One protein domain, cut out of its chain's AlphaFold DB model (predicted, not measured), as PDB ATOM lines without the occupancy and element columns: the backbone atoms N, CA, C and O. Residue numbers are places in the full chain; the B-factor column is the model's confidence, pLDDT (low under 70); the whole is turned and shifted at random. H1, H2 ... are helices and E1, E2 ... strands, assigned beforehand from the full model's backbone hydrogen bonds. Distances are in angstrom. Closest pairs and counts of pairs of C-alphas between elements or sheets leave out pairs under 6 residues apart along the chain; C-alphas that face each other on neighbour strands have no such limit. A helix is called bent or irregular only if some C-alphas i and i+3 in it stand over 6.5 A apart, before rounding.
ATOM      1  N   MET A   5     -60.489   4.795  24.487       88.75
ATOM      2  CA  MET A   5     -60.852   3.555  25.168       88.75
ATOM      3  C   MET A   5     -61.746   3.847  26.369       88.75
ATOM      4  O   MET A   5     -61.836   4.983  26.842       88.75
ATOM      5  N   ARG A   6     -62.430   2.817  26.864       89.06
ATOM      6  CA  ARG A   6     -63.150   2.875  28.135       89.06
ATOM      7  C   ARG A   6     -62.498   1.944  29.129       89.06
ATOM      8  O   ARG A   6     -62.179   0.816  28.776       89.06
ATOM      9  N   TYR A   7     -62.343   2.419  30.356       89.94
ATOM     10  CA  TYR A   7     -61.710   1.639  31.406       89.94
ATOM     11  C   TYR A   7     -62.294   1.976  32.776       89.94
ATOM     12  O   TYR A   7     -62.733   3.106  33.021       89.94
ATOM     13  N   THR A   8     -62.309   0.982  33.661       91.19
ATOM     14  CA  THR A   8     -62.731   1.127  35.056       91.19
ATOM     15  C   THR A   8     -61.501   1.028  35.947       91.19
ATOM     16  O   THR A   8     -60.879  -0.027  36.052       91.19
ATOM     17  N   ILE A   9     -61.150   2.127  36.612       91.94
ATOM     18  CA  ILE A   9     -60.060   2.123  37.588       91.94
ATOM     19  C   ILE A   9     -60.602   1.566  38.905       91.94
ATOM     20  O   ILE A   9     -61.539   2.123  39.481       91.94
ATOM     21  N   CYS A  10     -60.014   0.461  39.358       92.00
ATOM     22  CA  CYS A  10     -60.401  -0.238  40.572       92.00
ATOM     23  C   CYS A  10     -59.147  -0.809  41.241       92.00
ATOM     24  O   CYS A  10     -58.701  -1.888  40.847       92.00
ATOM     25  N   PRO A  11     -58.542  -0.103  42.210       93.12
ATOM     26  CA  PRO A  11     -57.596  -0.742  43.107       93.12
ATOM     27  C   PRO A  11     -58.285  -1.890  43.867       93.12
ATOM     28  O   PRO A  11     -59.451  -1.739  44.251       93.12
ATOM     29  N   PRO A  12     -57.591  -3.020  44.086       91.88
ATOM     30  CA  PRO A  12     -58.091  -4.167  44.840       91.88
ATOM     31  C   PRO A  12     -58.809  -3.772  46.134       91.88
ATOM     32  O   PRO A  12     -58.241  -3.075  46.967       91.88
ATOM     33  N   GLY A  13     -60.052  -4.225  46.317       92.12
ATOM     34  CA  GLY A  13     -60.802  -4.001  47.557       92.12
ATOM     35  C   GLY A  13     -61.301  -2.567  47.781       92.12
ATOM     36  O   GLY A  13     -61.877  -2.291  48.828       92.12
ATOM     37  N   HIS A  14     -61.145  -1.656  46.820       93.81
ATOM     38  CA  HIS A  14     -61.668  -0.292  46.916       93.81
ATOM     39  C   HIS A  14     -62.844  -0.059  45.968       93.81
ATOM     40  O   HIS A  14     -63.038  -0.764  44.979       93.81
ATOM     41  N   LEU A  15     -63.658   0.957  46.266       93.38
ATOM     42  CA  LEU A  15     -64.821   1.267  45.444       93.38
ATOM     43  C   LEU A  15     -64.377   1.783  44.058       93.38
ATOM     44  O   LEU A  15     -63.822   2.886  43.996       93.38
ATOM     45  N   PRO A  16     -64.698   1.081  42.952       92.44
ATOM     46  CA  PRO A  16     -64.261   1.457  41.615       92.44
ATOM     47  C   PRO A  16     -64.784   2.833  41.209       92.44
ATOM     48  O   PRO A  16     -65.918   3.229  41.539       92.44
ATOM     49  N   LEU A  17     -63.968   3.539  40.425       90.81
ATOM     50  CA  LEU A  17     -64.420   4.724  39.705       90.81
ATOM     51  C   LEU A  17     -65.500   4.349  38.693       90.81
ATOM     52  O   LEU A  17     -65.612   3.210  38.238       90.81
ATOM     53  N   SER A  18     -66.307   5.334  38.316       86.12
ATOM     54  CA  SER A  18     -67.192   5.184  37.165       86.12
ATOM     55  C   SER A  18     -66.394   4.805  35.907       86.12
ATOM     56  O   SER A  18     -65.306   5.330  35.664       86.12
ATOM     57  N   ASN A  19     -66.933   3.879  35.103       87.81
ATOM     58  CA  ASN A  19     -66.327   3.500  33.826       87.81
ATOM     59  C   ASN A  19     -66.190   4.747  32.945       87.81
ATOM     60  O   ASN A  19     -67.198   5.350  32.565       87.81
ATOM     61  N   ARG A  20     -64.948   5.133  32.653       85.94
ATOM     62  CA  ARG A  20     -64.617   6.436  32.073       85.94
ATOM     63  C   ARG A  20     -64.060   6.272  30.673       85.94
ATOM     64  O   ARG A  20     -63.359   5.303  30.379       85.94
ATOM     65  N   ARG A  21     -64.365   7.236  29.805       87.06
ATOM     66  CA  ARG A  21     -63.725   7.349  28.491       87.06
ATOM     67  C   ARG A  21     -62.387   8.081  28.608       87.06
ATOM     68  O   ARG A  21     -62.345   9.208  29.090       87.06
ATOM     69  N   PHE A  22     -61.330   7.456  28.108       88.25
ATOM     70  CA  PHE A  22     -60.003   8.045  27.967       88.25
ATOM     71  C   PHE A  22     -59.745   8.370  26.495       88.25
ATOM     72  O   PHE A  22     -60.201   7.650  25.602       88.25
ATOM     73  N   SER A  23     -59.025   9.457  26.240       86.56
ATOM     74  CA  SER A  23     -58.610   9.878  24.901       86.56
ATOM     75  C   SER A  23     -57.093   9.857  24.800       86.56
ATOM     76  O   SER A  23     -56.429  10.285  25.741       86.56
ATOM     77  N   LEU A  24     -56.574   9.382  23.662       88.00
ATOM     78  CA  LEU A  24     -55.135   9.329  23.397       88.00
ATOM     79  C   LEU A  24     -54.509  10.726  23.529       88.00
ATOM     80  O   LEU A  24     -55.035  11.695  22.958       88.00
ATOM     81  N   VAL A  25     -53.399  10.803  24.262       86.25
ATOM     82  CA  VAL A  25     -52.591  12.013  24.460       86.25
ATOM     83  C   VAL A  25     -51.142  11.758  24.060       86.25
ATOM     84  O   VAL A  25     -50.641  10.647  24.201       86.25
ATOM     85  N   ASP A  26     -50.485  12.798  23.555       86.19
ATOM     86  CA  ASP A  26     -49.060  12.769  23.231       86.19
ATOM     87  C   ASP A  26     -48.261  13.253  24.446       86.19
ATOM     88  O   ASP A  26     -48.510  14.356  24.945       86.19
ATOM     89  N   ILE A  27     -47.353  12.414  24.946       87.94
ATOM     90  CA  ILE A  27     -46.491  12.717  26.092       87.94
ATOM     91  C   ILE A  27     -45.054  12.228  25.844       87.94
ATOM     92  O   ILE A  27     -44.858  11.290  25.065       87.94
ATOM     93  N   PRO A  28     -44.039  12.822  26.506       86.81
ATOM     94  CA  PRO A  28     -42.629  12.482  26.285       86.81
ATOM     95  C   PRO A  28     -42.302  10.996  26.469       86.81
ATOM     96  O   PRO A  28     -41.433  10.467  25.778       86.81
ATOM     97  N   ASP A  29     -43.023  10.317  27.358       87.19
ATOM     98  CA  ASP A  29     -42.872   8.901  27.686       87.19
ATOM     99  C   ASP A  29     -43.011   7.994  26.454       87.19
ATOM    100  O   ASP A  29     -42.319   6.984  26.360       87.19
ATOM    101  N   LEU A  30     -43.802   8.392  25.445       86.81
ATOM    102  CA  LEU A  30     -43.934   7.648  24.184       86.81
ATOM    103  C   LEU A  30     -42.605   7.504  23.425       86.81
ATOM    104  O   LEU A  30     -42.461   6.582  22.628       86.81
ATOM    105  N   LYS A  31     -41.640   8.401  23.663       87.00
ATOM    106  CA  LYS A  31     -40.293   8.331  23.078       87.00
ATOM    107  C   LYS A  31     -39.292   7.621  23.983       87.00
ATOM    108  O   LYS A  31     -38.343   7.049  23.477       87.00
ATOM    109  N   ILE A  32     -39.495   7.669  25.300       88.31
ATOM    110  CA  ILE A  32     -38.543   7.140  26.287       88.31
ATOM    111  C   ILE A  32     -38.761   5.639  26.523       88.31
ATOM    112  O   ILE A  32     -37.798   4.890  26.670       88.31
ATOM    113  N   LEU A  33     -40.016   5.180  26.574       89.12
ATOM    114  CA  LEU A  33     -40.343   3.786  26.890       89.12
ATOM    115  C   LEU A  33     -39.833   2.771  25.841       89.12
ATOM    116  O   LEU A  33     -39.310   1.742  26.266       89.12
ATOM    117  N   PRO A  34     -39.919   3.011  24.513       89.69
ATOM    118  CA  PRO A  34     -39.396   2.063  23.521       89.69
ATOM    119  C   PRO A  34     -37.890   1.799  23.653       89.69
ATOM    120  O   PRO A  34     -37.449   0.667  23.470       89.69
ATOM    121  N   ASP A  35     -37.112   2.819  24.028       88.00
ATOM    122  CA  ASP A  35     -35.664   2.689  24.230       88.00
ATOM    123  C   ASP A  35     -35.336   1.825  25.461       88.00
ATOM    124  O   ASP A  35     -34.339   1.102  25.477       88.00
ATOM    125  N   LEU A  36     -36.183   1.882  26.496       87.44
ATOM    126  CA  LEU A  36     -36.041   1.085  27.721       87.44
ATOM    127  C   LEU A  36     -36.530  -0.360  27.546       87.44
ATOM    128  O   LEU A  36     -35.974  -1.275  28.156       87.44
ATOM    129  N   TRP A  37     -37.548  -0.576  26.709       89.31
ATOM    130  CA  TRP A  37     -38.136  -1.888  26.440       89.31
ATOM    131  C   TRP A  37     -38.198  -2.169  24.929       89.31
ATOM    132  O   TRP A  37     -39.246  -1.988  24.315       89.31
ATOM    133  N   PRO A  38     -37.117  -2.702  24.323       86.44
ATOM    134  CA  PRO A  38     -37.039  -2.904  22.870       86.44
ATOM    135  C   PRO A  38     -38.052  -3.905  22.293       86.44
ATOM    136  O   PRO A  38     -38.331  -3.880  21.100       86.44
ATOM    137  N   ASN A  39     -38.600  -4.793  23.128       88.50
ATOM    138  CA  ASN A  39     -39.593  -5.803  22.734       88.50
ATOM    139  C   ASN A  39     -41.043  -5.282  22.806       88.50
ATOM    140  O   ASN A  39     -41.985  -6.069  22.831       88.50
ATOM    141  N   LEU A  40     -41.228  -3.972  22.960       89.62
ATOM    142  CA  LEU A  40     -42.531  -3.348  23.140       89.62
ATOM    143  C   LEU A  40     -43.211  -3.129  21.784       89.62
ATOM    144  O   LEU A  40     -42.802  -2.271  21.007       89.62
ATOM    145  N   ASP A  41     -44.277  -3.884  21.524       89.12
ATOM    146  CA  ASP A  41     -44.988  -3.832  20.237       89.12
ATOM    147  C   ASP A  41     -45.890  -2.597  20.089       89.12
ATOM    148  O   ASP A  41     -46.062  -2.061  18.994       89.12
ATOM    149  N   SER A  42     -46.528  -2.158  21.179       90.62
ATOM    150  CA  SER A  42     -47.471  -1.038  21.152       90.62
ATOM    151  C   SER A  42     -47.553  -0.321  22.496       90.62
ATOM    152  O   SER A  42     -47.403  -0.932  23.552       90.62
ATOM    153  N   ILE A  43     -47.810   0.989  22.450       91.62
ATOM    154  CA  ILE A  43     -48.019   1.834  23.629       91.62
ATOM    155  C   ILE A  43     -49.271   2.666  23.407       91.62
ATOM    156  O   ILE A  43     -49.444   3.279  22.354       91.62
ATOM    157  N   TRP A  44     -50.120   2.734  24.428       91.94
ATOM    158  CA  TRP A  44     -51.273   3.617  24.441       91.94
ATOM    159  C   TRP A  44     -51.303   4.411  25.741       91.94
ATOM    160  O   TRP A  44     -51.316   3.831  26.826       91.94
ATOM    161  N   ILE A  45     -51.330   5.740  25.636       91.94
ATOM    162  CA  ILE A  45     -51.407   6.633  26.794       91.94
ATOM    163  C   ILE A  45     -52.573   7.587  26.609       91.94
ATOM    164  O   ILE A  45     -52.707   8.249  25.578       91.94
ATOM    165  N   GLY A  46     -53.433   7.672  27.619       89.56
ATOM    166  CA  GLY A  46     -54.629   8.490  27.536       89.56
ATOM    167  C   GLY A  46     -55.002   9.169  28.835       89.56
ATOM    168  O   GLY A  46     -54.701   8.702  29.929       89.56
ATOM    169  N   ALA A  47     -55.736  10.266  28.685       87.38
ATOM    170  CA  ALA A  47     -56.297  11.028  29.788       87.38
ATOM    171  C   ALA A  47     -57.830  11.000  29.730       87.38
ATOM    172  O   ALA A  47     -58.433  11.060  28.654       87.38
ATOM    173  N   GLY A  48     -58.464  10.899  30.899       82.44
ATOM    174  CA  GLY A  48     -59.918  10.926  31.061       82.44
ATOM    175  C   GLY A  48     -60.329  12.059  31.995       82.44
ATOM    176  O   GLY A  48     -60.232  11.919  33.216       82.44
ATOM    177  N   THR A  49     -60.792  13.174  31.432       68.19
ATOM    178  CA  THR A  49     -61.214  14.355  32.197       68.19
ATOM    179  C   THR A  49     -62.672  14.248  32.647       68.19
ATOM    180  O   THR A  49     -63.525  13.659  31.980       68.19
ATOM    181  N   VAL A  50     -62.962  14.824  33.814       66.19
ATOM    182  CA  VAL A  50     -64.320  15.015  34.343       66.19
ATOM    183  C   VAL A  50     -64.614  16.514  34.281       66.19
ATOM    184  O   VAL A  50     -63.719  17.296  34.603       66.19
ATOM    185  N   PRO A  51     -65.826  16.938  33.884       63.31
ATOM    186  CA  PRO A  51     -66.995  16.140  33.502       63.31
ATOM    187  C   PRO A  51     -66.924  15.584  32.071       63.31
ATOM    188  O   PRO A  51     -66.558  16.298  31.138       63.31
ATOM    189  N   GLU A  91     -67.468  13.051  39.937       68.56
ATOM    190  CA  GLU A  91     -66.791  12.216  40.920       68.56
ATOM    191  C   GLU A  91     -65.513  12.935  41.394       68.56
ATOM    192  O   GLU A  91     -64.579  13.094  40.615       68.56
ATOM    193  N   HIS A  92     -65.467  13.364  42.665       73.81
ATOM    194  CA  HIS A  92     -64.315  14.039  43.301       73.81
ATOM    195  C   HIS A  92     -63.075  13.141  43.456       73.81
ATOM    196  O   HIS A  92     -62.120  13.494  44.137       73.81
ATOM    197  N   ARG A  93     -63.109  11.950  42.856       85.31
ATOM    198  CA  ARG A  93     -62.069  10.936  42.940       85.31
ATOM    199  C   ARG A  93     -61.365  10.834  41.593       85.31
ATOM    200  O   ARG A  93     -62.000  10.666  40.543       85.31
ATOM    201  N   GLY A  94     -60.049  10.967  41.636       87.19
ATOM    202  CA  GLY A  94     -59.153  10.778  40.506       87.19
ATOM    203  C   GLY A  94     -58.565   9.375  40.516       87.19
ATOM    204  O   GLY A  94     -58.635   8.661  41.511       87.19
ATOM    205  N   GLY A  95     -57.971   8.965  39.406       90.56
ATOM    206  CA  GLY A  95     -57.248   7.708  39.376       90.56
ATOM    207  C   GLY A  95     -56.374   7.585  38.146       90.56
ATOM    208  O   GLY A  95     -56.589   8.267  37.144       90.56
ATOM    209  N   MET A  96     -55.415   6.678  38.243       92.12
ATOM    210  CA  MET A  96     -54.519   6.273  37.173       92.12
ATOM    211  C   MET A  96     -54.495   4.747  37.115       92.12
ATOM    212  O   MET A  96     -54.724   4.074  38.118       92.12
ATOM    213  N   PHE A  97     -54.237   4.189  35.942       93.19
ATOM    214  CA  PHE A  97     -53.912   2.778  35.817       93.19
ATOM    215  C   PHE A  97     -52.812   2.605  34.777       93.19
ATOM    216  O   PHE A  97     -52.693   3.413  33.857       93.19
ATOM    217  N   ILE A  98     -52.034   1.545  34.934       93.00
ATOM    218  CA  ILE A  98     -51.061   1.069  33.956       93.00
ATOM    219  C   ILE A  98     -51.411  -0.394  33.714       93.00
ATOM    220  O   ILE A  98     -51.540  -1.144  34.679       93.00
ATOM    221  N   SER A  99     -51.614  -0.791  32.457       92.00
ATOM    222  CA  SER A  99     -51.825  -2.192  32.078       92.00
ATOM    223  C   SER A  99     -50.727  -2.624  31.121       92.00
ATOM    224  O   SER A  99     -50.387  -1.885  30.198       92.00
ATOM    225  N   ILE A 100     -50.172  -3.803  31.366       91.69
ATOM    226  CA  ILE A 100     -49.153  -4.439  30.544       91.69
ATOM    227  C   ILE A 100     -49.721  -5.781  30.097       91.69
ATOM    228  O   ILE A 100     -50.084  -6.625  30.922       91.69
ATOM    229  N   GLU A 101     -49.782  -5.971  28.785       91.00
ATOM    230  CA  GLU A 101     -50.136  -7.239  28.161       91.00
ATOM    231  C   GLU A 101     -48.893  -7.841  27.508       91.00
ATOM    232  O   GLU A 101     -48.100  -7.139  26.883       91.00
ATOM    233  N   GLY A 102     -48.717  -9.150  27.651       90.00
ATOM    234  CA  GLY A 102     -47.601  -9.870  27.054       90.00
ATOM    235  C   GLY A 102     -47.810 -11.374  27.117       90.00
ATOM    236  O   GLY A 102     -48.867 -11.845  27.534       90.00
ATOM    237  N   SER A 103     -46.795 -12.130  26.713       87.75
ATOM    238  CA  SER A 103     -46.771 -13.582  26.876       87.75
ATOM    239  C   SER A 103     -45.710 -13.977  27.893       87.75
ATOM    240  O   SER A 103     -44.642 -13.367  27.950       87.75
ATOM    241  N   ASP A 104     -45.994 -14.992  28.700       82.62
ATOM    242  CA  ASP A 104     -44.980 -15.579  29.568       82.62
ATOM    243  C   ASP A 104     -44.018 -16.501  28.807       82.62
ATOM    244  O   ASP A 104     -44.086 -16.659  27.586       82.62
ATOM    245  N   ARG A 105     -43.088 -17.116  29.548       82.94
ATOM    246  CA  ARG A 105     -42.086 -18.041  28.998       82.94
ATOM    247  C   ARG A 105     -42.707 -19.279  28.341       82.94
ATOM    248  O   ARG A 105     -42.035 -19.921  27.542       82.94
ATOM    249  N   GLU A 106     -43.953 -19.604  28.671       82.19
ATOM    250  CA  GLU A 106     -44.708 -20.733  28.122       82.19
ATOM    251  C   GLU A 106     -45.594 -20.303  26.936       82.19
ATOM    252  O   GLU A 106     -46.323 -21.115  26.369       82.19
ATOM    253  N   GLY A 107     -45.520 -19.028  26.530       81.19
ATOM    254  CA  GLY A 107     -46.310 -18.461  25.440       81.19
ATOM    255  C   GLY A 107     -47.751 -18.123  25.829       81.19
ATOM    256  O   GLY A 107     -48.538 -17.746  24.957       81.19
ATOM    257  N   GLN A 108     -48.114 -18.228  27.111       81.12
ATOM    258  CA  GLN A 108     -49.454 -17.900  27.584       81.12
ATOM    259  C   GLN A 108     -49.616 -16.391  27.715       81.12
ATOM    260  O   GLN A 108     -48.785 -15.708  28.317       81.12
ATOM    261  N   LYS A 109     -50.719 -15.863  27.176       84.12
ATOM    262  CA  LYS A 109     -51.036 -14.435  27.278       84.12
ATOM    263  C   LYS A 109     -51.376 -14.066  28.721       84.12
ATOM    264  O   LYS A 109     -52.285 -14.641  29.315       84.12
ATOM    265  N   GLN A 110     -50.700 -13.056  29.251       83.56
ATOM    266  CA  GLN A 110     -50.961 -12.472  30.559       83.56
ATOM    267  C   GLN A 110     -51.273 -10.981  30.420       83.56
ATOM    268  O   GLN A 110     -50.668 -10.276  29.615       83.56
ATOM    269  N   GLU A 111     -52.210 -10.503  31.235       86.81
ATOM    270  CA  GLU A 111     -52.469  -9.080  31.442       86.81
ATOM    271  C   GLU A 111     -52.276  -8.779  32.929       86.81
ATOM    272  O   GLU A 111     -52.905  -9.403  33.792       86.81
ATOM    273  N   ARG A 112     -51.410  -7.814  33.230       88.50
ATOM    274  CA  ARG A 112     -51.210  -7.302  34.586       88.50
ATOM    275  C   ARG A 112     -51.485  -5.820  34.595       88.50
ATOM    276  O   ARG A 112     -51.005  -5.091  33.733       88.50
ATOM    277  N   SER A 113     -52.235  -5.376  35.590       91.69
ATOM    278  CA  SER A 113     -52.576  -3.968  35.732       91.69
ATOM    279  C   SER A 113     -52.279  -3.479  37.138       91.69
ATOM    280  O   SER A 113     -52.513  -4.186  38.112       91.69
ATOM    281  N   TRP A 114     -51.771  -2.260  37.256       93.00
ATOM    282  CA  TRP A 114     -51.632  -1.556  38.520       93.00
ATOM    283  C   TRP A 114     -52.548  -0.342  38.505       93.00
ATOM    284  O   TRP A 114     -52.620   0.382  37.512       93.00
ATOM    285  N   HIS A 115     -53.280  -0.142  39.593       93.69
ATOM    286  CA  HIS A 115     -54.277   0.912  39.704       93.69
ATOM    287  C   HIS A 115     -53.959   1.812  40.884       93.69
ATOM    288  O   HIS A 115     -53.564   1.333  41.943       93.69
ATOM    289  N   LEU A 116     -54.236   3.099  40.707       93.62
ATOM    290  CA  LEU A 116     -54.202   4.124  41.732       93.62
ATOM    291  C   LEU A 116     -55.542   4.858  41.750       93.62
ATOM    292  O   LEU A 116     -56.044   5.290  40.711       93.62
ATOM    293  N   LEU A 117     -56.100   5.028  42.940       93.50
ATOM    294  CA  LEU A 117     -57.271   5.845  43.231       93.50
ATOM    295  C   LEU A 117     -56.856   6.922  44.227       93.50
ATOM    296  O   LEU A 117     -56.308   6.602  45.273       93.50
ATOM    297  N   ALA A 118     -57.152   8.178  43.923       91.31
ATOM    298  CA  ALA A 118     -56.976   9.289  44.846       91.31
ATOM    299  C   ALA A 118     -58.340   9.900  45.165       91.31
ATOM    300  O   ALA A 118     -59.098  10.264  44.262       91.31
ATOM    301  N   GLU A 119     -58.654  10.007  46.450       87.12
ATOM    302  CA  GLU A 119     -59.880  10.629  46.949       87.12
ATOM    303  C   GLU A 119     -59.575  11.985  47.595       87.12
ATOM    304  O   GLU A 119     -58.452  12.236  48.038       87.12
ATOM    305  N   GLY A 120     -60.577  12.865  47.651       80.88
ATOM    306  CA  GLY A 120     -60.436  14.195  48.244       80.88
ATOM    307  C   GLY A 120     -59.389  15.048  47.524       80.88
ATOM    308  O   GLY A 120     -59.327  15.069  46.294       80.88
ATOM    309  N   ASP A 121     -58.550  15.727  48.301       76.62
ATOM    310  CA  ASP A 121     -57.565  16.683  47.787       76.62
ATOM    311  C   ASP A 121     -56.210  16.047  47.442       76.62
ATOM    312  O   ASP A 121     -55.278  16.754  47.076       76.62
ATOM    313  N   ALA A 122     -56.075  14.718  47.517       81.12
ATOM    314  CA  ALA A 122     -54.797  14.043  47.271       81.12
ATOM    315  C   ALA A 122     -54.373  14.044  45.789       81.12
ATOM    316  O   ALA A 122     -53.182  14.027  45.478       81.12
ATOM    317  N   GLY A 123     -55.336  14.078  44.860       78.75
ATOM    318  CA  GLY A 123     -55.082  13.963  43.417       78.75
ATOM    319  C   GLY A 123     -54.086  14.996  42.859       78.75
ATOM    320  O   GLY A 123     -53.123  14.596  42.203       78.75
ATOM    321  N   PRO A 124     -54.265  16.307  43.122       80.44
ATOM    322  CA  PRO A 124     -53.342  17.355  42.675       80.44
ATOM    323  C   PRO A 124     -51.894  17.210  43.160       80.44
ATOM    324  O   PRO A 124     -50.994  17.753  42.523       80.44
ATOM    325  N   PHE A 125     -51.650  16.486  44.256       83.06
ATOM    326  CA  PHE A 125     -50.309  16.336  44.825       83.06
ATOM    327  C   PHE A 125     -49.496  15.209  44.183       83.06
ATOM    328  O   PHE A 125     -48.271  15.232  44.300       83.06
ATOM    329  N   ILE A 126     -50.121  14.273  43.454       86.31
ATOM    330  CA  ILE A 126     -49.436  13.107  42.861       86.31
ATOM    331  C   ILE A 126     -48.163  13.489  42.081       86.31
ATOM    332  O   ILE A 126     -47.125  12.882  42.343       86.31
ATOM    333  N   PRO A 127     -48.151  14.507  41.192       86.06
ATOM    334  CA  PRO A 127     -46.929  14.871  40.467       86.06
ATOM    335  C   PRO A 127     -45.783  15.327  41.383       86.06
ATOM    336  O   PRO A 127     -44.618  15.060  41.101       86.06
ATOM    337  N   SER A 128     -46.100  15.993  42.500       90.12
ATOM    338  CA  SER A 128     -45.094  16.450  43.469       90.12
ATOM    339  C   SER A 128     -44.516  15.313  44.320       90.12
ATOM    340  O   SER A 128     -43.380  15.419  44.781       90.12
ATOM    341  N   MET A 129     -45.239  14.195  44.459       92.31
ATOM    342  CA  MET A 129     -44.790  13.034  45.238       92.31
ATOM    343  C   MET A 129     -43.542  12.378  44.639       92.31
ATOM    344  O   MET A 129     -42.701  11.887  45.385       92.31
ATOM    345  N   GLY A 130     -43.363  12.423  43.313       92.06
ATOM    346  CA  GLY A 130     -42.132  11.934  42.678       92.06
ATOM    347  C   GLY A 130     -40.898  12.746  43.091       92.06
ATOM    348  O   GLY A 130     -39.832  12.190  43.341       92.06
ATOM    349  N   ILE A 131     -41.054  14.065  43.249       92.25
ATOM    350  CA  ILE A 131     -39.977  14.937  43.737       92.25
ATOM    351  C   ILE A 131     -39.670  14.616  45.203       92.25
ATOM    352  O   ILE A 131     -38.504  14.474  45.567       92.25
ATOM    353  N   GLU A 132     -40.703  14.459  46.035       93.44
ATOM    354  CA  GLU A 132     -40.536  14.066  47.436       93.44
ATOM    355  C   GLU A 132     -39.783  12.730  47.564       93.44
ATOM    356  O   GLU A 132     -38.834  12.636  48.347       93.44
ATOM    357  N   ALA A 133     -40.150  11.722  46.768       93.88
ATOM    358  CA  ALA A 133     -39.494  10.418  46.765       93.88
ATOM    359  C   ALA A 133     -37.999  10.526  46.412       93.88
ATOM    360  O   ALA A 133     -37.151   9.969  47.115       93.88
ATOM    361  N   ILE A 134     -37.649  11.315  45.388       93.62
ATOM    362  CA  ILE A 134     -36.248  11.567  45.010       93.62
ATOM    363  C   ILE A 134     -35.487  12.250  46.153       93.62
ATOM    364  O   ILE A 134     -34.385  11.821  46.501       93.62
ATOM    365  N   VAL A 135     -36.065  13.291  46.761       93.94
ATOM    366  CA  VAL A 135     -35.436  14.010  47.880       93.94
ATOM    367  C   VAL A 135     -35.184  13.065  49.055       93.94
ATOM    368  O   VAL A 135     -34.088  13.072  49.616       93.94
ATOM    369  N   ARG A 136     -36.144  12.197  49.393       93.25
ATOM    370  CA  ARG A 136     -35.982  11.186  50.448       93.25
ATOM    371  C   ARG A 136     -34.859  10.198  50.132       93.25
ATOM    372  O   ARG A 136     -34.004   9.988  50.985       93.25
ATOM    373  N   ARG A 137     -34.777   9.671  48.903       93.38
ATOM    374  CA  ARG A 137     -33.664   8.788  48.500       93.38
ATOM    375  C   ARG A 137     -32.306   9.477  48.624       93.38
ATOM    376  O   ARG A 137     -31.355   8.855  49.089       93.38
ATOM    377  N   ILE A 138     -32.213  10.759  48.265       93.94
ATOM    378  CA  ILE A 138     -30.984  11.550  48.427       93.94
ATOM    379  C   ILE A 138     -30.595  11.671  49.908       93.94
ATOM    380  O   ILE A 138     -29.415  11.515  50.227       93.94
ATOM    381  N   LEU A 139     -31.562  11.926  50.796       94.25
ATOM    382  CA  LEU A 139     -31.338  11.986  52.247       94.25
ATOM    383  C   LEU A 139     -30.906  10.629  52.824       94.25
ATOM    384  O   LEU A 139     -30.034  10.591  53.688       94.25
ATOM    385  N   ASP A 140     -31.420   9.528  52.275       93.19
ATOM    386  CA  ASP A 140     -31.024   8.152  52.611       93.19
ATOM    387  C   ASP A 140     -29.687   7.725  51.957       93.19
ATOM    388  O   ASP A 140     -29.301   6.556  51.997       93.19
ATOM    389  N   GLY A 141     -28.971   8.651  51.307       93.81
ATOM    390  CA  GLY A 141     -27.678   8.402  50.657       93.81
ATOM    391  C   GLY A 141     -27.759   7.731  49.278       93.81
ATOM    392  O   GLY A 141     -26.730   7.532  48.633       93.81
ATOM    393  N   LYS A 142     -28.961   7.429  48.777       92.00
ATOM    394  CA  LYS A 142     -29.219   6.830  47.458       92.00
ATOM    395  C   LYS A 142     -29.427   7.920  46.404       92.00
ATOM    396  O   LYS A 142     -30.547   8.192  45.976       92.00
ATOM    397  N   LYS A 143     -28.343   8.574  45.990       90.31
ATOM    398  CA  LYS A 143     -28.413   9.639  44.978       90.31
ATOM    399  C   LYS A 143     -28.684   9.069  43.575       90.31
ATOM    400  O   LYS A 143     -28.028   8.096  43.200       90.31
ATOM    401  N   PRO A 144     -29.579   9.686  42.781       89.75
ATOM    402  CA  PRO A 144     -29.742   9.342  41.373       89.75
ATOM    403  C   PRO A 144     -28.453   9.574  40.570       89.75
ATOM    404  O   PRO A 144     -27.599  10.379  40.952       89.75
ATOM    405  N   ALA A 145     -28.333   8.909  39.419       90.19
ATOM    406  CA  ALA A 145     -27.215   9.126  38.506       90.19
ATOM    407  C   ALA A 145     -27.160  10.588  38.024       90.19
ATOM    408  O   ALA A 145     -28.194  11.204  37.749       90.19
ATOM    409  N   SER A 146     -25.946  11.128  37.921       90.25
ATOM    410  CA  SER A 146     -25.700  12.516  37.507       90.25
ATOM    411  C   SER A 146     -25.921  12.724  36.003       90.25
ATOM    412  O   SER A 146     -25.754  11.796  35.215       90.25
ATOM    413  N   GLY A 147     -26.241  13.961  35.609       91.62
ATOM    414  CA  GLY A 147     -26.442  14.369  34.212       91.62
ATOM    415  C   GLY A 147     -27.903  14.674  33.859       91.62
ATOM    416  O   GLY A 147     -28.819  14.342  34.607       91.62
ATOM    417  N   ALA A 148     -28.120  15.333  32.716       90.25
ATOM    418  CA  ALA A 148     -29.456  15.624  32.195       90.25
ATOM    419  C   ALA A 148     -30.043  14.369  31.532       90.25
ATOM    420  O   ALA A 148     -29.549  13.924  30.498       90.25
ATOM    421  N   ARG A 149     -31.076  13.785  32.145       89.44
ATOM    422  CA  ARG A 149     -31.695  12.527  31.702       89.44
ATOM    423  C   ARG A 149     -33.118  12.389  32.238       89.44
ATOM    424  O   ARG A 149     -33.507  13.101  33.162       89.44
ATOM    425  N   ALA A 150     -33.868  11.439  31.687       88.00
ATOM    426  CA  ALA A 150     -35.144  11.021  32.254       88.00
ATOM    427  C   ALA A 150     -34.939  10.262  33.580       88.00
ATOM    428  O   ALA A 150     -33.987   9.492  33.729       88.00
ATOM    429  N   ALA A 151     -35.860  10.470  34.522       87.00
ATOM    430  CA  ALA A 151     -35.879   9.820  35.835       87.00
ATOM    431  C   ALA A 151     -36.722   8.525  35.849       87.00
ATOM    432  O   ALA A 151     -37.190   8.095  36.897       87.00
ATOM    433  N   THR A 152     -36.938   7.904  34.685       86.88
ATOM    434  CA  THR A 152     -37.834   6.747  34.485       86.88
ATOM    435  C   THR A 152     -37.480   5.520  35.324       86.88
ATOM    436  O   THR A 152     -38.374   4.750  35.647       86.88
ATOM    437  N   MET A 153     -36.205   5.357  35.691       86.94
ATOM    438  CA  MET A 153     -35.697   4.241  36.505       86.94
ATOM    439  C   MET A 153     -35.159   4.700  37.874       86.94
ATOM    440  O   MET A 153     -34.448   3.956  38.544       86.94
ATOM    441  N   ASP A 154     -35.431   5.945  38.282       90.25
ATOM    442  CA  ASP A 154     -34.881   6.500  39.530       90.25
ATOM    443  C   ASP A 154     -35.722   6.158  40.765       90.25
ATOM    444  O   ASP A 154     -35.237   6.299  41.892       90.25
ATOM    445  N   LEU A 155     -36.968   5.726  40.568       92.06
ATOM    446  CA  LEU A 155     -37.938   5.432  41.617       92.06
ATOM    447  C   LEU A 155     -38.635   4.102  41.350       92.06
ATOM    448  O   LEU A 155     -38.976   3.795  40.212       92.06
ATOM    449  N   GLU A 156     -38.906   3.375  42.426       90.31
ATOM    450  CA  GLU A 156     -39.724   2.164  42.441       90.31
ATOM    451  C   GLU A 156     -41.065   2.439  43.136       90.31
ATOM    452  O   GLU A 156     -41.214   3.439  43.843       90.31
ATOM    453  N   LEU A 157     -42.052   1.550  42.979       88.81
ATOM    454  CA  LEU A 157     -43.352   1.692  43.658       88.81
ATOM    455  C   LEU A 157     -43.206   1.787  45.188       88.81
ATOM    456  O   LEU A 157     -43.897   2.589  45.817       88.81
ATOM    457  N   ASP A 158     -42.260   1.045  45.762       89.56
ATOM    458  CA  ASP A 158     -41.965   1.041  47.200       89.56
ATOM    459  C   ASP A 158     -41.511   2.422  47.713       89.56
ATOM    460  O   ASP A 158     -41.769   2.778  48.866       89.56
ATOM    461  N   ASP A 159     -40.879   3.246  46.861       91.31
ATOM    462  CA  ASP A 159     -40.465   4.606  47.233       91.31
ATOM    463  C   ASP A 159     -41.680   5.526  47.472       91.31
ATOM    464  O   ASP A 159     -41.597   6.491  48.238       91.31
ATOM    465  N   TYR A 160     -42.826   5.214  46.856       91.19
ATOM    466  CA  TYR A 160     -44.069   5.968  47.009       91.19
ATOM    467  C   TYR A 160     -44.950   5.476  48.156       91.19
ATOM    468  O   TYR A 160     -45.811   6.226  48.616       91.19
ATOM    469  N   GLU A 161     -44.753   4.253  48.651       85.75
ATOM    470  CA  GLU A 161     -45.683   3.620  49.592       85.75
ATOM    471  C   GLU A 161     -45.846   4.433  50.886       85.75
ATOM    472  O   GLU A 161     -46.965   4.700  51.329       85.75
ATOM    473  N   ARG A 162     -44.741   4.959  51.430       84.31
ATOM    474  CA  ARG A 162     -44.765   5.859  52.601       84.31
ATOM    475  C   ARG A 162     -45.467   7.189  52.324       84.31
ATOM    476  O   ARG A 162     -46.067   7.767  53.226       84.31
ATOM    477  N   ILE A 163     -45.360   7.701  51.100       90.56
ATOM    478  CA  ILE A 163     -45.958   8.982  50.707       90.56
ATOM    479  C   ILE A 163     -47.472   8.805  50.553       90.56
ATOM    480  O   ILE A 163     -48.249   9.622  51.053       90.56
ATOM    481  N   PHE A 164     -47.894   7.705  49.926       91.00
ATOM    482  CA  PHE A 164     -49.302   7.363  49.741       91.00
ATOM    483  C   PHE A 164     -50.022   7.100  51.064       91.00
ATOM    484  O   PHE A 164     -51.146   7.562  51.211       91.00
ATOM    485  N   GLN A 165     -49.376   6.464  52.049       85.50
ATOM    486  CA  GLN A 165     -49.966   6.202  53.374       85.50
ATOM    487  C   GLN A 165     -50.459   7.461  54.106       85.50
ATOM    488  O   GLN A 165     -51.406   7.386  54.886       85.50
ATOM    489  N   ASN A 166     -49.842   8.619  53.855       85.56
ATOM    490  CA  ASN A 166     -50.229   9.890  54.479       85.56
ATOM    491  C   ASN A 166     -51.355  10.620  53.732       85.56
ATOM    492  O   ASN A 166     -51.767  11.703  54.143       85.56
ATOM    493  N   HIS A 167     -51.842  10.049  52.635       87.56
ATOM    494  CA  HIS A 167     -52.864  10.634  51.785       87.56
ATOM    495  C   HIS A 167     -54.012   9.644  51.587       87.56
ATOM    496  O   HIS A 167     -53.881   8.439  51.772       87.56
ATOM    497  N   THR A 168     -55.166  10.141  51.153       90.88
ATOM    498  CA  THR A 168     -56.299   9.313  50.722       90.88
ATOM    499  C   THR A 168     -56.044   8.734  49.324       90.88
ATOM    500  O   THR A 168     -56.793   8.991  48.379       90.88
ATOM    501  N   ILE A 169     -54.938   7.995  49.187       91.94
ATOM    502  CA  ILE A 169     -54.485   7.325  47.968       91.94
ATOM    503  C   ILE A 169     -54.465   5.821  48.214       91.94
ATOM    504  O   ILE A 169     -53.881   5.338  49.178       91.94
ATOM    505  N   TYR A 170     -55.078   5.081  47.301       92.06
ATOM    506  CA  TYR A 170     -55.183   3.634  47.358       92.06
ATOM    507  C   TYR A 170     -54.620   3.037  46.080       92.06
ATOM    508  O   TYR A 170     -54.970   3.469  44.979       92.06
ATOM    509  N   THR A 171     -53.766   2.031  46.219       92.75
ATOM    510  CA  THR A 171     -53.080   1.401  45.091       92.75
ATOM    511  C   THR A 171     -53.133  -0.110  45.187       92.75
ATOM    512  O   THR A 171     -53.259  -0.660  46.276       92.75
ATOM    513  N   GLY A 172     -52.983  -0.796  44.061       90.06
ATOM    514  CA  GLY A 172     -52.747  -2.235  44.085       90.06
ATOM    515  C   GLY A 172     -52.723  -2.864  42.706       90.06
ATOM    516  O   GLY A 172     -53.121  -2.249  41.709       90.06
ATOM    517  N   GLN A 173     -52.236  -4.102  42.664       88.69
ATOM    518  CA  GLN A 173     -52.160  -4.875  41.431       88.69
ATOM    519  C   GLN A 173     -53.435  -5.691  41.224       88.69
ATOM    520  O   GLN A 173     -53.977  -6.332  42.126       88.69
ATOM    521  N   CYS A 174     -53.887  -5.664  39.986       78.94
ATOM    522  CA  CYS A 174     -55.028  -6.372  39.466       78.94
ATOM    523  C   CYS A 174     -54.522  -7.353  38.413       78.94
ATOM    524  O   CYS A 174     -54.325  -6.984  37.249       78.94
ATOM    525  N   ASP A 175     -54.326  -8.601  38.824       72.12
ATOM    526  CA  ASP A 175     -53.952  -9.672  37.912       72.12
ATOM    527  C   ASP A 175     -55.204 -10.199  37.213       72.12
ATOM    528  O   ASP A 175     -56.126 -10.720  37.846       72.12
ATOM    529  N   SER A 176     -55.249 -10.064  35.889       62.72
ATOM    530  CA  SER A 176     -56.251 -10.737  35.071       62.72
ATOM    531  C   SER A 176     -55.544 -11.824  34.283       62.72
ATOM    532  O   SER A 176     -55.097 -11.615  33.158       62.72
ATOM    533  N   ILE A 177     -55.458 -13.018  34.869       53.00
ATOM    534  CA  ILE A 177     -55.011 -14.191  34.121       53.00
ATOM    535  C   ILE A 177     -56.101 -14.493  33.083       53.00
ATOM    536  O   ILE A 177     -57.155 -15.042  33.407       53.00
TER     537      ILE A 177
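This is residues 5 to 51 and 91 to 177 of the 362 residues of the protein "Hypothetical protein" of Rotaria sordida (UniProt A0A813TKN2). Three long antiparallel strands, E3, E4 and E5, make a narrow, twisted sheet; from one end of it H2 leads away, with H3 packed on it. The small hairpin E1 and E2 and the helix H1 lie off this sheet, loosely placed. The 134 printed residues hold E1 E2 H1 E3 E4 H2 H3 E5 in chain order, mixed helices and strands. The whole is compact, radius of gyration of the C-alphas 16.3 A, and rounded, spanning 40 by 39 by 29 A.

Find C-alpha 94 at (-59.153, 10.778, 40.506); from there E3 runs 30.5 A to residue 103. E4, residues 109 to 118, runs 30.1 A, and E5, residues 169 to 176, runs 22.3 A to C-alpha 176 at (-56.251, -10.737, 35.071). H2 holds residues 120 to 139, 29.5 A, and H3 residues 157 to 165. Look earlier for E1, residues 5 to 7, E2, residues 20 to 24, and H1, residues 29 to 36.

Inner strand E4 pairs with E3 at N 98 and O 114, 2.9 A, and with E5 at N 117 and O 170, 2.8 A. H2 is on the sheet with residues 120 to 126; C-alphas 94 and 123, its closest to E3, are 5.9 A apart. It has a kink of 63 degrees near residue 127 and is irregular, C-alphas 124 and 127 being 7.2 A apart; H3 is only just irregular, 7.0 A from C-alpha 159 to 162. With residues 129 to 133 alone H2 touches H3, closest C-alphas Ala 133 and Asp 159 at 5.9 A, a steep tilt of 53 degrees, opposite ways. H3 only grazes the sheet, with residues 157 to 164. In the hairpin E1 and E2, N 22 and O 5 are 2.8 A apart; both strands are apart from E3, E4 and E5. H1 is not on the sheet. O i to N i+4 pairs are within hydrogen-bond range in 2 of 4 for H1, 9 of 16 for H2 and 3 of 5 for H3.

C-alphas 106 and 121, the two farthest apart, are 44.2 A apart. Residues 52 to 90 are not printed, and C-alphas 51 and 91 are 8.4 A apart across the cut. The links E1 to E2 and H2 to H3 are long. Confidence is under 70 at residues 49 to 51, 91 and 176 to 177.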